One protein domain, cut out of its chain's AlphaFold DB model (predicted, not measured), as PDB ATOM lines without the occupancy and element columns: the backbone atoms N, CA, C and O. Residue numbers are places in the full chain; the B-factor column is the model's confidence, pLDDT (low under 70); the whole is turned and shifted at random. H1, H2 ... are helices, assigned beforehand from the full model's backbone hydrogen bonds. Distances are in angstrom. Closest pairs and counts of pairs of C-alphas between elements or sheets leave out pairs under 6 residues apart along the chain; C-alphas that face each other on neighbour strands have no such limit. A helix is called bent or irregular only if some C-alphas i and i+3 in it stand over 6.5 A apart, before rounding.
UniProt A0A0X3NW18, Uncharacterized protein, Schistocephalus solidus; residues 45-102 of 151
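Overview. This is residues 45 to 102 of the 151 residues of an uncharacterized protein of Schistocephalus solidus (UniProt A0A0X3NW18). Going along from Leu 45, you meet a helical hairpin, H1 and the first arm of H2 side by side; then the bent H2 turns away, and its second arm reaches out from the hairpin like a bridge to the short H3, which makes a corner with it at its far end. The model is open, with contacts at the two ends and residues 77 to 82 of H2 standing free between them. The printed part has 58 residues with three named helices, H1, H2 and H3 in that order, and no named strand; its class is all helix. The whole is loose, with a radius of gyration of the C-alphas of 14.9 A, and flat, spanning 38 by 26 by 14 A.

Along the chain. Find C-alpha 45 at (-11.029, -82.257, 149.291); from there H1, residues 45 to 60, runs 22.7 A to C-alpha 60 at (-27.691, -71.465, 138.332). Next look at residues 65 to 89, which by their hydrogen bonds were assigned as one helix, H2, but it is bent: C-alphas 74 and 77 are 7.4 A apart. Its arm H2a, residues 65 to 74, is 14.5 A long, and its arm H2b, residues 77 to 89, is 18.8 A long; residues 75 and 76 belong to neither. Last comes H3, residues 91 to 99, which ends at C-alpha 99 at (-6.445, -92.506, 114.488).

Arrangement. Begin with H1 and H2a, a helical hairpin: they touch, and their closest C-alphas, those of Ala 51 and Phe 71, are 5.0 A apart. They run opposite ways at a shallow tilt of 29 degrees. Pass the bend, and you find H2b at a steep tilt of 69.8 degrees to H2a, only just short of about perpendicular. H2b and H3 touch only at the corner by their link, H2b with residues 86 to 88 alone; the closest C-alphas, those of Met 87 and Gly 93, are 4.2 A apart. They run opposite ways at a steep tilt of 63 degrees. H1 is apart from H2b and from H3, and H2a is apart from H3. In H1, H2a, H2b and H3 every O i to N i+4 pair is within hydrogen-bond range.

Size, cuts and confidence. The two C-alphas farthest apart are those of His 61 and Pro 91, at 38.9 A. The links from H1 to H2, four residues, and from H2 to H3, one residue, are tight. Residues 60 to 65, around the first link, stand free, as do residues 77 to 82 of H2. The printed part has no cut; its mean pLDDT is 87.5, and no printed residue is under 70.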
ATOM      1  N   LEU A  45      -9.759 -82.712 148.716       76.94
ATOM      2  CA  LEU A  45     -11.029 -82.257 149.291       76.94
ATOM      3  C   LEU A  45     -11.383 -80.816 148.896       76.94
ATOM      4  O   LEU A  45     -12.535 -80.524 148.583       76.94
ATOM      5  N   GLN A  46     -10.399 -79.912 148.860       80.12
ATOM      6  CA  GLN A  46     -10.614 -78.542 148.381       80.12
ATOM      7  C   GLN A  46     -11.029 -78.541 146.908       80.12
ATOM      8  O   GLN A  46     -11.965 -77.840 146.534       80.12
ATOM      9  N   LYS A  47     -10.390 -79.378 146.082       78.31
ATOM     10  CA  LYS A  47     -10.744 -79.531 144.665       78.31
ATOM     11  C   LYS A  47     -12.142 -80.111 144.477       78.31
ATOM     12  O   LYS A  47     -12.871 -79.621 143.622       78.31
ATOM     13  N   SER A  48     -12.540 -81.114 145.265       81.62
ATOM     14  CA  SER A  48     -13.885 -81.693 145.157       81.62
ATOM     15  C   SER A  48     -14.970 -80.712 145.593       81.62
ATOM     16  O   SER A  48     -15.985 -80.591 144.915       81.62
ATOM     17  N   LEU A  49     -14.748 -79.972 146.684       86.62
ATOM     18  CA  LEU A  49     -15.684 -78.942 147.132       86.62
ATOM     19  C   LEU A  49     -15.806 -77.824 146.089       86.62
ATOM     20  O   LEU A  49     -16.914 -77.395 145.774       86.62
ATOM     21  N   LEU A  50     -14.680 -77.401 145.507       84.62
ATOM     22  CA  LEU A  50     -14.649 -76.395 144.450       84.62
ATOM     23  C   LEU A  50     -15.353 -76.880 143.180       84.62
ATOM     24  O   LEU A  50     -16.099 -76.114 142.578       84.62
ATOM     25  N   ALA A  51     -15.176 -78.146 142.800       85.50
ATOM     26  CA  ALA A  51     -15.886 -78.754 141.680       85.50
ATOM     27  C   ALA A  51     -17.404 -78.756 141.925       85.50
ATOM     28  O   ALA A  51     -18.170 -78.301 141.083       85.50
ATOM     29  N   ILE A  52     -17.858 -79.197 143.099       88.69
ATOM     30  CA  ILE A  52     -19.293 -79.225 143.422       88.69
ATOM     31  C   ILE A  52     -19.869 -77.801 143.444       88.69
ATOM     32  O   ILE A  52     -20.889 -77.537 142.808       88.69
ATOM     33  N   GLY A  53     -19.196 -76.868 144.122       86.19
ATOM     34  CA  GLY A  53     -19.635 -75.476 144.225       86.19
ATOM     35  C   GLY A  53     -19.675 -74.760 142.872       86.19
ATOM     36  O   GLY A  53     -20.672 -74.116 142.550       86.19
ATOM     37  N   SER A  54     -18.631 -74.912 142.051       85.00
ATOM     38  CA  SER A  54     -18.585 -74.334 140.699       85.00
ATOM     39  C   SER A  54     -19.596 -74.979 139.753       85.00
ATOM     40  O   SER A  54     -20.219 -74.262 138.974       85.00
ATOM     41  N   GLY A  55     -19.835 -76.289 139.861       86.81
ATOM     42  CA  GLY A  55     -20.842 -76.999 139.071       86.81
ATOM     43  C   GLY A  55     -22.265 -76.510 139.352       86.81
ATOM     44  O   GLY A  55     -22.997 -76.173 138.423       86.81
ATOM     45  N   ILE A  56     -22.642 -76.383 140.629       90.69
ATOM     46  CA  ILE A  56     -23.954 -75.839 141.020       90.69
ATOM     47  C   ILE A  56     -24.075 -74.373 140.585       90.69
ATOM     48  O   ILE A  56     -25.080 -73.976 139.995       90.69
ATOM     49  N   ALA A  57     -23.039 -73.564 140.824       84.25
ATOM     50  CA  ALA A  57     -23.049 -72.151 140.459       84.25
ATOM     51  C   ALA A  57     -23.129 -71.936 138.938       84.25
ATOM     52  O   ALA A  57     -23.827 -71.030 138.489       84.25
ATOM     53  N   CYS A  58     -22.469 -72.782 138.144       87.56
ATOM     54  CA  CYS A  58     -22.586 -72.800 136.688       87.56
ATOM     55  C   CYS A  58     -24.024 -73.095 136.245       87.56
ATOM     56  O   CYS A  58     -24.541 -72.429 135.350       87.56
ATOM     57  N   PHE A  59     -24.672 -74.083 136.867       87.94
ATOM     58  CA  PHE A  59     -26.044 -74.452 136.530       87.94
ATOM     59  C   PHE A  59     -27.037 -73.317 136.830       87.94
ATOM     60  O   PHE A  59     -27.929 -73.047 136.030       87.94
ATOM     61  N   LEU A  60     -26.850 -72.605 137.947       89.75
ATOM     62  CA  LEU A  60     -27.691 -71.465 138.332       89.75
ATOM     63  C   LEU A  60     -27.379 -70.181 137.539       89.75
ATOM     64  O   LEU A  60     -28.271 -69.368 137.297       89.75
ATOM     65  N   HIS A  61     -26.124 -69.984 137.127       82.56
ATOM     66  CA  HIS A  61     -25.661 -68.789 136.419       82.56
ATOM     67  C   HIS A  61     -24.921 -69.143 135.115       82.56
ATOM     68  O   HIS A  61     -23.707 -68.944 135.018       82.56
ATOM     69  N   PRO A  62     -25.647 -69.573 134.062       79.81
ATOM     70  CA  PRO A  62     -25.045 -70.029 132.802       79.81
ATOM     71  C   PRO A  62     -24.325 -68.923 132.012       79.81
ATOM     72  O   PRO A  62     -23.564 -69.207 131.094       79.81
ATOM     73  N   GLN A  63     -24.531 -67.651 132.366       82.19
ATOM     74  CA  GLN A  63     -23.855 -66.508 131.739       82.19
ATOM     75  C   GLN A  63     -22.393 -66.340 132.187       82.19
ATOM     76  O   GLN A  63     -21.701 -65.465 131.669       82.19
ATOM     77  N   ARG A  64     -21.915 -67.134 133.157       78.75
ATOM     78  CA  ARG A  64     -20.540 -67.076 133.671       78.75
ATOM     79  C   ARG A  64     -19.705 -68.253 133.151       78.75
ATOM     80  O   ARG A  64     -19.676 -69.302 133.799       78.75
ATOM     81  N   PRO A  65     -18.988 -68.093 132.024       79.94
ATOM     82  CA  PRO A  65     -18.187 -69.173 131.446       79.94
ATOM     83  C   PRO A  65     -17.015 -69.599 132.342       79.94
ATOM     84  O   PRO A  65     -16.593 -70.754 132.294       79.94
ATOM     85  N   ASP A  66     -16.529 -68.713 133.214       84.94
ATOM     86  CA  ASP A  66     -15.409 -68.996 134.121       84.94
ATOM     87  C   ASP A  66     -15.719 -70.149 135.087       84.94
ATOM     88  O   ASP A  66     -14.845 -70.953 135.407       84.94
ATOM     89  N   LEU A  67     -16.985 -70.281 135.506       85.38
ATOM     90  CA  LEU A  67     -17.434 -71.362 136.389       85.38
ATOM     91  C   LEU A  67     -17.423 -72.718 135.677       85.38
ATOM     92  O   LEU A  67     -17.068 -73.720 136.293       85.38
ATOM     93  N   ILE A  68     -17.744 -72.746 134.379       86.94
ATOM     94  CA  ILE A  68     -17.649 -73.952 133.540       86.94
ATOM     95  C   ILE A  68     -16.185 -74.356 133.382       86.94
ATOM     96  O   ILE A  68     -15.847 -75.530 133.539       86.94
ATOM     97  N   SER A  69     -15.311 -73.385 133.101       88.06
ATOM     98  CA  SER A  69     -13.874 -73.630 132.958       88.06
ATOM     99  C   SER A  69     -13.279 -74.195 134.249       88.06
ATOM    100  O   SER A  69     -12.583 -75.208 134.213       88.06
ATOM    101  N   LEU A  70     -13.606 -73.592 135.396       87.62
ATOM    102  CA  LEU A  70     -13.137 -74.038 136.707       87.62
ATOM    103  C   LEU A  70     -13.667 -75.431 137.070       87.62
ATOM    104  O   LEU A  70     -12.932 -76.285 137.576       87.62
ATOM    105  N   PHE A  71     -14.944 -75.681 136.785       87.00
ATOM    106  CA  PHE A  71     -15.545 -76.992 136.982       87.00
ATOM    107  C   PHE A  71     -14.842 -78.060 136.130       87.00
ATOM    108  O   PHE A  71     -14.517 -79.140 136.628       87.00
ATOM    109  N   GLY A  72     -14.540 -77.748 134.867       88.38
ATOM    110  CA  GLY A  72     -13.798 -78.623 133.960       88.38
ATOM    111  C   GLY A  72     -12.355 -78.873 134.406       88.38
ATOM    112  O   GLY A  72     -11.888 -80.008 134.351       88.38
ATOM    113  N   GLU A  73     -11.656 -77.857 134.910       86.69
ATOM    114  CA  GLU A  73     -10.283 -77.987 135.418       86.69
ATOM    115  C   GLU A  73     -10.208 -78.888 136.661       86.69
ATOM    116  O   GLU A  73      -9.334 -79.750 136.777       86.69
ATOM    117  N   THR A  74     -11.161 -78.730 137.579       87.81
ATOM    118  CA  THR A  74     -11.180 -79.460 138.855       87.81
ATOM    119  C   THR A  74     -11.698 -80.894 138.719       87.81
ATOM    120  O   THR A  74     -11.176 -81.795 139.381       87.81
ATOM    121  N   SER A  75     -12.686 -81.138 137.850       85.88
ATOM    122  CA  SER A  75     -13.309 -82.459 137.658       85.88
ATOM    123  C   SER A  75     -12.771 -83.250 136.453       85.88
ATOM    124  O   SER A  75     -12.931 -84.475 136.384       85.88
ATOM    125  N   GLY A  76     -12.082 -82.588 135.519       83.50
ATOM    126  CA  GLY A  76     -11.743 -83.142 134.207       83.50
ATOM    127  C   GLY A  76     -10.840 -84.373 134.248       83.50
ATOM    128  O   GLY A  76     -11.051 -85.311 133.483       83.50
ATOM    129  N   LYS A  77      -9.872 -84.443 135.174       83.06
ATOM    130  CA  LYS A  77      -8.916 -85.568 135.246       83.06
ATOM    131  C   LYS A  77      -9.610 -86.914 135.475       83.06
ATOM    132  O   LYS A  77      -9.268 -87.899 134.823       83.06
ATOM    133  N   SER A  78     -10.568 -86.965 136.399       81.62
ATOM    134  CA  SER A  78     -11.306 -88.197 136.707       81.62
ATOM    135  C   SER A  78     -12.304 -88.541 135.601       81.62
ATOM    136  O   SER A  78     -12.399 -89.703 135.206       81.62
ATOM    137  N   ALA A  79     -12.992 -87.532 135.054       84.94
ATOM    138  CA  ALA A  79     -13.939 -87.710 133.956       84.94
ATOM    139  C   ALA A  79     -13.257 -88.256 132.689       84.94
ATOM    140  O   ALA A  79     -13.720 -89.245 132.123       84.94
ATOM    141  N   ILE A  80     -12.119 -87.679 132.284       88.69
ATOM    142  CA  ILE A  80     -11.369 -88.102 131.091       88.69
ATOM    143  C   ILE A  80     -10.864 -89.537 131.231       88.69
ATOM    144  O   ILE A  80     -11.011 -90.317 130.296       88.69
ATOM    145  N   LYS A  81     -10.329 -89.929 132.396       89.31
ATOM    146  CA  LYS A  81      -9.893 -91.317 132.634       89.31
ATOM    147  C   LYS A  81     -11.041 -92.316 132.488       89.31
ATOM    148  O   LYS A  81     -10.867 -93.370 131.883       89.31
ATOM    149  N   ARG A  82     -12.222 -91.978 133.013       89.69
ATOM    150  CA  ARG A  82     -13.417 -92.814 132.869       89.69
ATOM    151  C   ARG A  82     -13.848 -92.920 131.407       89.69
ATOM    152  O   ARG A  82     -14.066 -94.028 130.932       89.69
ATOM    153  N   MET A  83     -13.927 -91.796 130.692       91.81
ATOM    154  CA  MET A  83     -14.269 -91.779 129.264       91.81
ATOM    155  C   MET A  83     -13.263 -92.579 128.431       91.81
ATOM    156  O   MET A  83     -13.671 -93.377 127.596       91.81
ATOM    157  N   GLN A  84     -11.965 -92.448 128.710       92.25
ATOM    158  CA  GLN A  84     -10.922 -93.224 128.041       92.25
ATOM    159  C   GLN A  84     -11.107 -94.727 128.266       92.25
ATOM    160  O   GLN A  84     -11.028 -95.495 127.315       92.25
ATOM    161  N   SER A  85     -11.377 -95.155 129.503       94.00
ATOM    162  CA  SER A  85     -11.627 -96.570 129.800       94.00
ATOM    163  C   SER A  85     -12.838 -97.115 129.040       94.00
ATOM    164  O   SER A  85     -12.806 -98.260 128.602       94.00
ATOM    165  N   ILE A  86     -13.888 -96.305 128.877       95.06
ATOM    166  CA  ILE A  86     -15.078 -96.673 128.100       95.06
ATOM    167  C   ILE A  86     -14.719 -96.780 126.612       95.06
ATOM    168  O   ILE A  86     -15.002 -97.802 125.994       95.06
ATOM    169  N   MET A  87     -14.027 -95.787 126.047       93.31
ATOM    170  CA  MET A  87     -13.603 -95.810 124.642       93.31
ATOM    171  C   MET A  87     -12.659 -96.976 124.331       93.31
ATOM    172  O   MET A  87     -12.756 -97.564 123.266       93.31
ATOM    173  N   LEU A  88     -11.778 -97.357 125.260       94.06
ATOM    174  CA  LEU A  88     -10.893 -98.511 125.079       94.06
ATOM    175  C   LEU A  88     -11.635 -99.853 125.109       94.06
ATOM    176  O   LEU A  88     -11.122-100.832 124.568       94.06
ATOM    177  N   SER A  89     -12.808 -99.922 125.745       95.44
ATOM    178  CA  SER A  89     -13.608-101.151 125.785       95.44
ATOM    179  C   SER A  89     -14.273-101.449 124.437       95.44
ATOM    180  O   SER A  89     -14.375-102.610 124.038       95.44
ATOM    181  N   ASP A  90     -14.610-100.402 123.687       95.19
ATOM    182  CA  ASP A  90     -15.279-100.485 122.396       95.19
ATOM    183  C   ASP A  90     -14.271-100.543 121.220       95.19
ATOM    184  O   ASP A  90     -13.264 -99.829 121.240       95.19
ATOM    185  N   PRO A  91     -14.469-101.405 120.201       93.94
ATOM    186  CA  PRO A  91     -13.569-101.483 119.048       93.94
ATOM    187  C   PRO A  91     -13.503-100.197 118.213       93.94
ATOM    188  O   PRO A  91     -12.403 -99.822 117.806       93.94
ATOM    189  N   GLU A  92     -14.624 -99.505 117.996       94.44
ATOM    190  CA  GLU A  92     -14.655 -98.213 117.296       94.44
ATOM    191  C   GLU A  92     -13.995 -97.135 118.165       94.44
ATOM    192  O   GLU A  92     -13.171 -96.350 117.698       94.44
ATOM    193  N   GLY A  93     -14.270 -97.154 119.473       91.75
ATOM    194  CA  GLY A  93     -13.640 -96.250 120.434       91.75
ATOM    195  C   GLY A  93     -12.107 -96.349 120.448       91.75
ATOM    196  O   GLY A  93     -11.428 -95.320 120.490       91.75
ATOM    197  N   ARG A  94     -11.547 -97.563 120.349       93.38
ATOM    198  CA  ARG A  94     -10.095 -97.777 120.195       93.38
ATOM    199  C   ARG A  94      -9.570 -97.188 118.892       93.38
ATOM    200  O   ARG A  94      -8.592 -96.447 118.928       93.38
ATOM    201  N   GLN A  95     -10.255 -97.449 117.780       92.69
ATOM    202  CA  GLN A  95      -9.887 -96.901 116.477       92.69
ATOM    203  C   GLN A  95      -9.842 -95.366 116.508       92.69
ATOM    204  O   GLN A  95      -8.871 -94.769 116.053       92.69
ATOM    205  N   ILE A  96     -10.822 -94.712 117.140       92.56
ATOM    206  CA  ILE A  96     -10.841 -93.250 117.303       92.56
ATOM    207  C   ILE A  96      -9.644 -92.755 118.134       92.56
ATOM    208  O   ILE A  96      -9.056 -91.716 117.819       92.56
ATOM    209  N   LEU A  97      -9.275 -93.466 119.206       91.38
ATOM    210  CA  LEU A  97      -8.138 -93.094 120.058       91.38
ATOM    211  C   LEU A  97      -6.781 -93.256 119.356       91.38
ATOM    212  O   LEU A  97      -5.860 -92.480 119.649       91.38
ATOM    213  N   ASP A  98      -6.680 -94.225 118.447       90.31
ATOM    214  CA  ASP A  98      -5.486 -94.501 117.648       90.31
ATOM    215  C   ASP A  98      -5.360 -93.524 116.471       90.31
ATOM    216  O   ASP A  98      -4.334 -92.858 116.321       90.31
ATOM    217  N   GLU A  99      -6.422 -93.371 115.674       91.62
ATOM    218  CA  GLU A  99      -6.445 -92.506 114.488       91.62
ATOM    219  C   GLU A  99      -6.446 -91.015 114.840       91.62
ATOM    220  O   GLU A  99      -5.948 -90.187 114.073       91.62
ATOM    221  N   ARG A 100      -7.008 -90.655 116.005       88.75
ATOM    222  CA  ARG A 100      -7.179 -89.271 116.484       88.75
ATOM    223  C   ARG A 100      -7.689 -88.338 115.377       88.75
ATOM    224  O   ARG A 100      -7.062 -87.298 115.114       88.75
ATOM    225  N   PRO A 101      -8.812 -88.683 114.719       86.06
ATOM    226  CA  PRO A 101      -9.298 -87.940 113.572       86.06
ATOM    227  C   PRO A 101      -9.619 -86.509 113.998       86.06
ATOM    228  O   PRO A 101     -10.415 -86.258 114.905       86.06
ATOM    229  N   ARG A 102      -8.963 -85.538 113.360       81.31
ATOM    230  CA  ARG A 102      -9.133 -84.123 113.684       81.31
ATOM    231  C   ARG A 102      -9.885 -83.422 112.573       81.31
ATOM    232  O   ARG A 102      -9.344 -83.202 111.493       81.31
TER     233      ARG A 102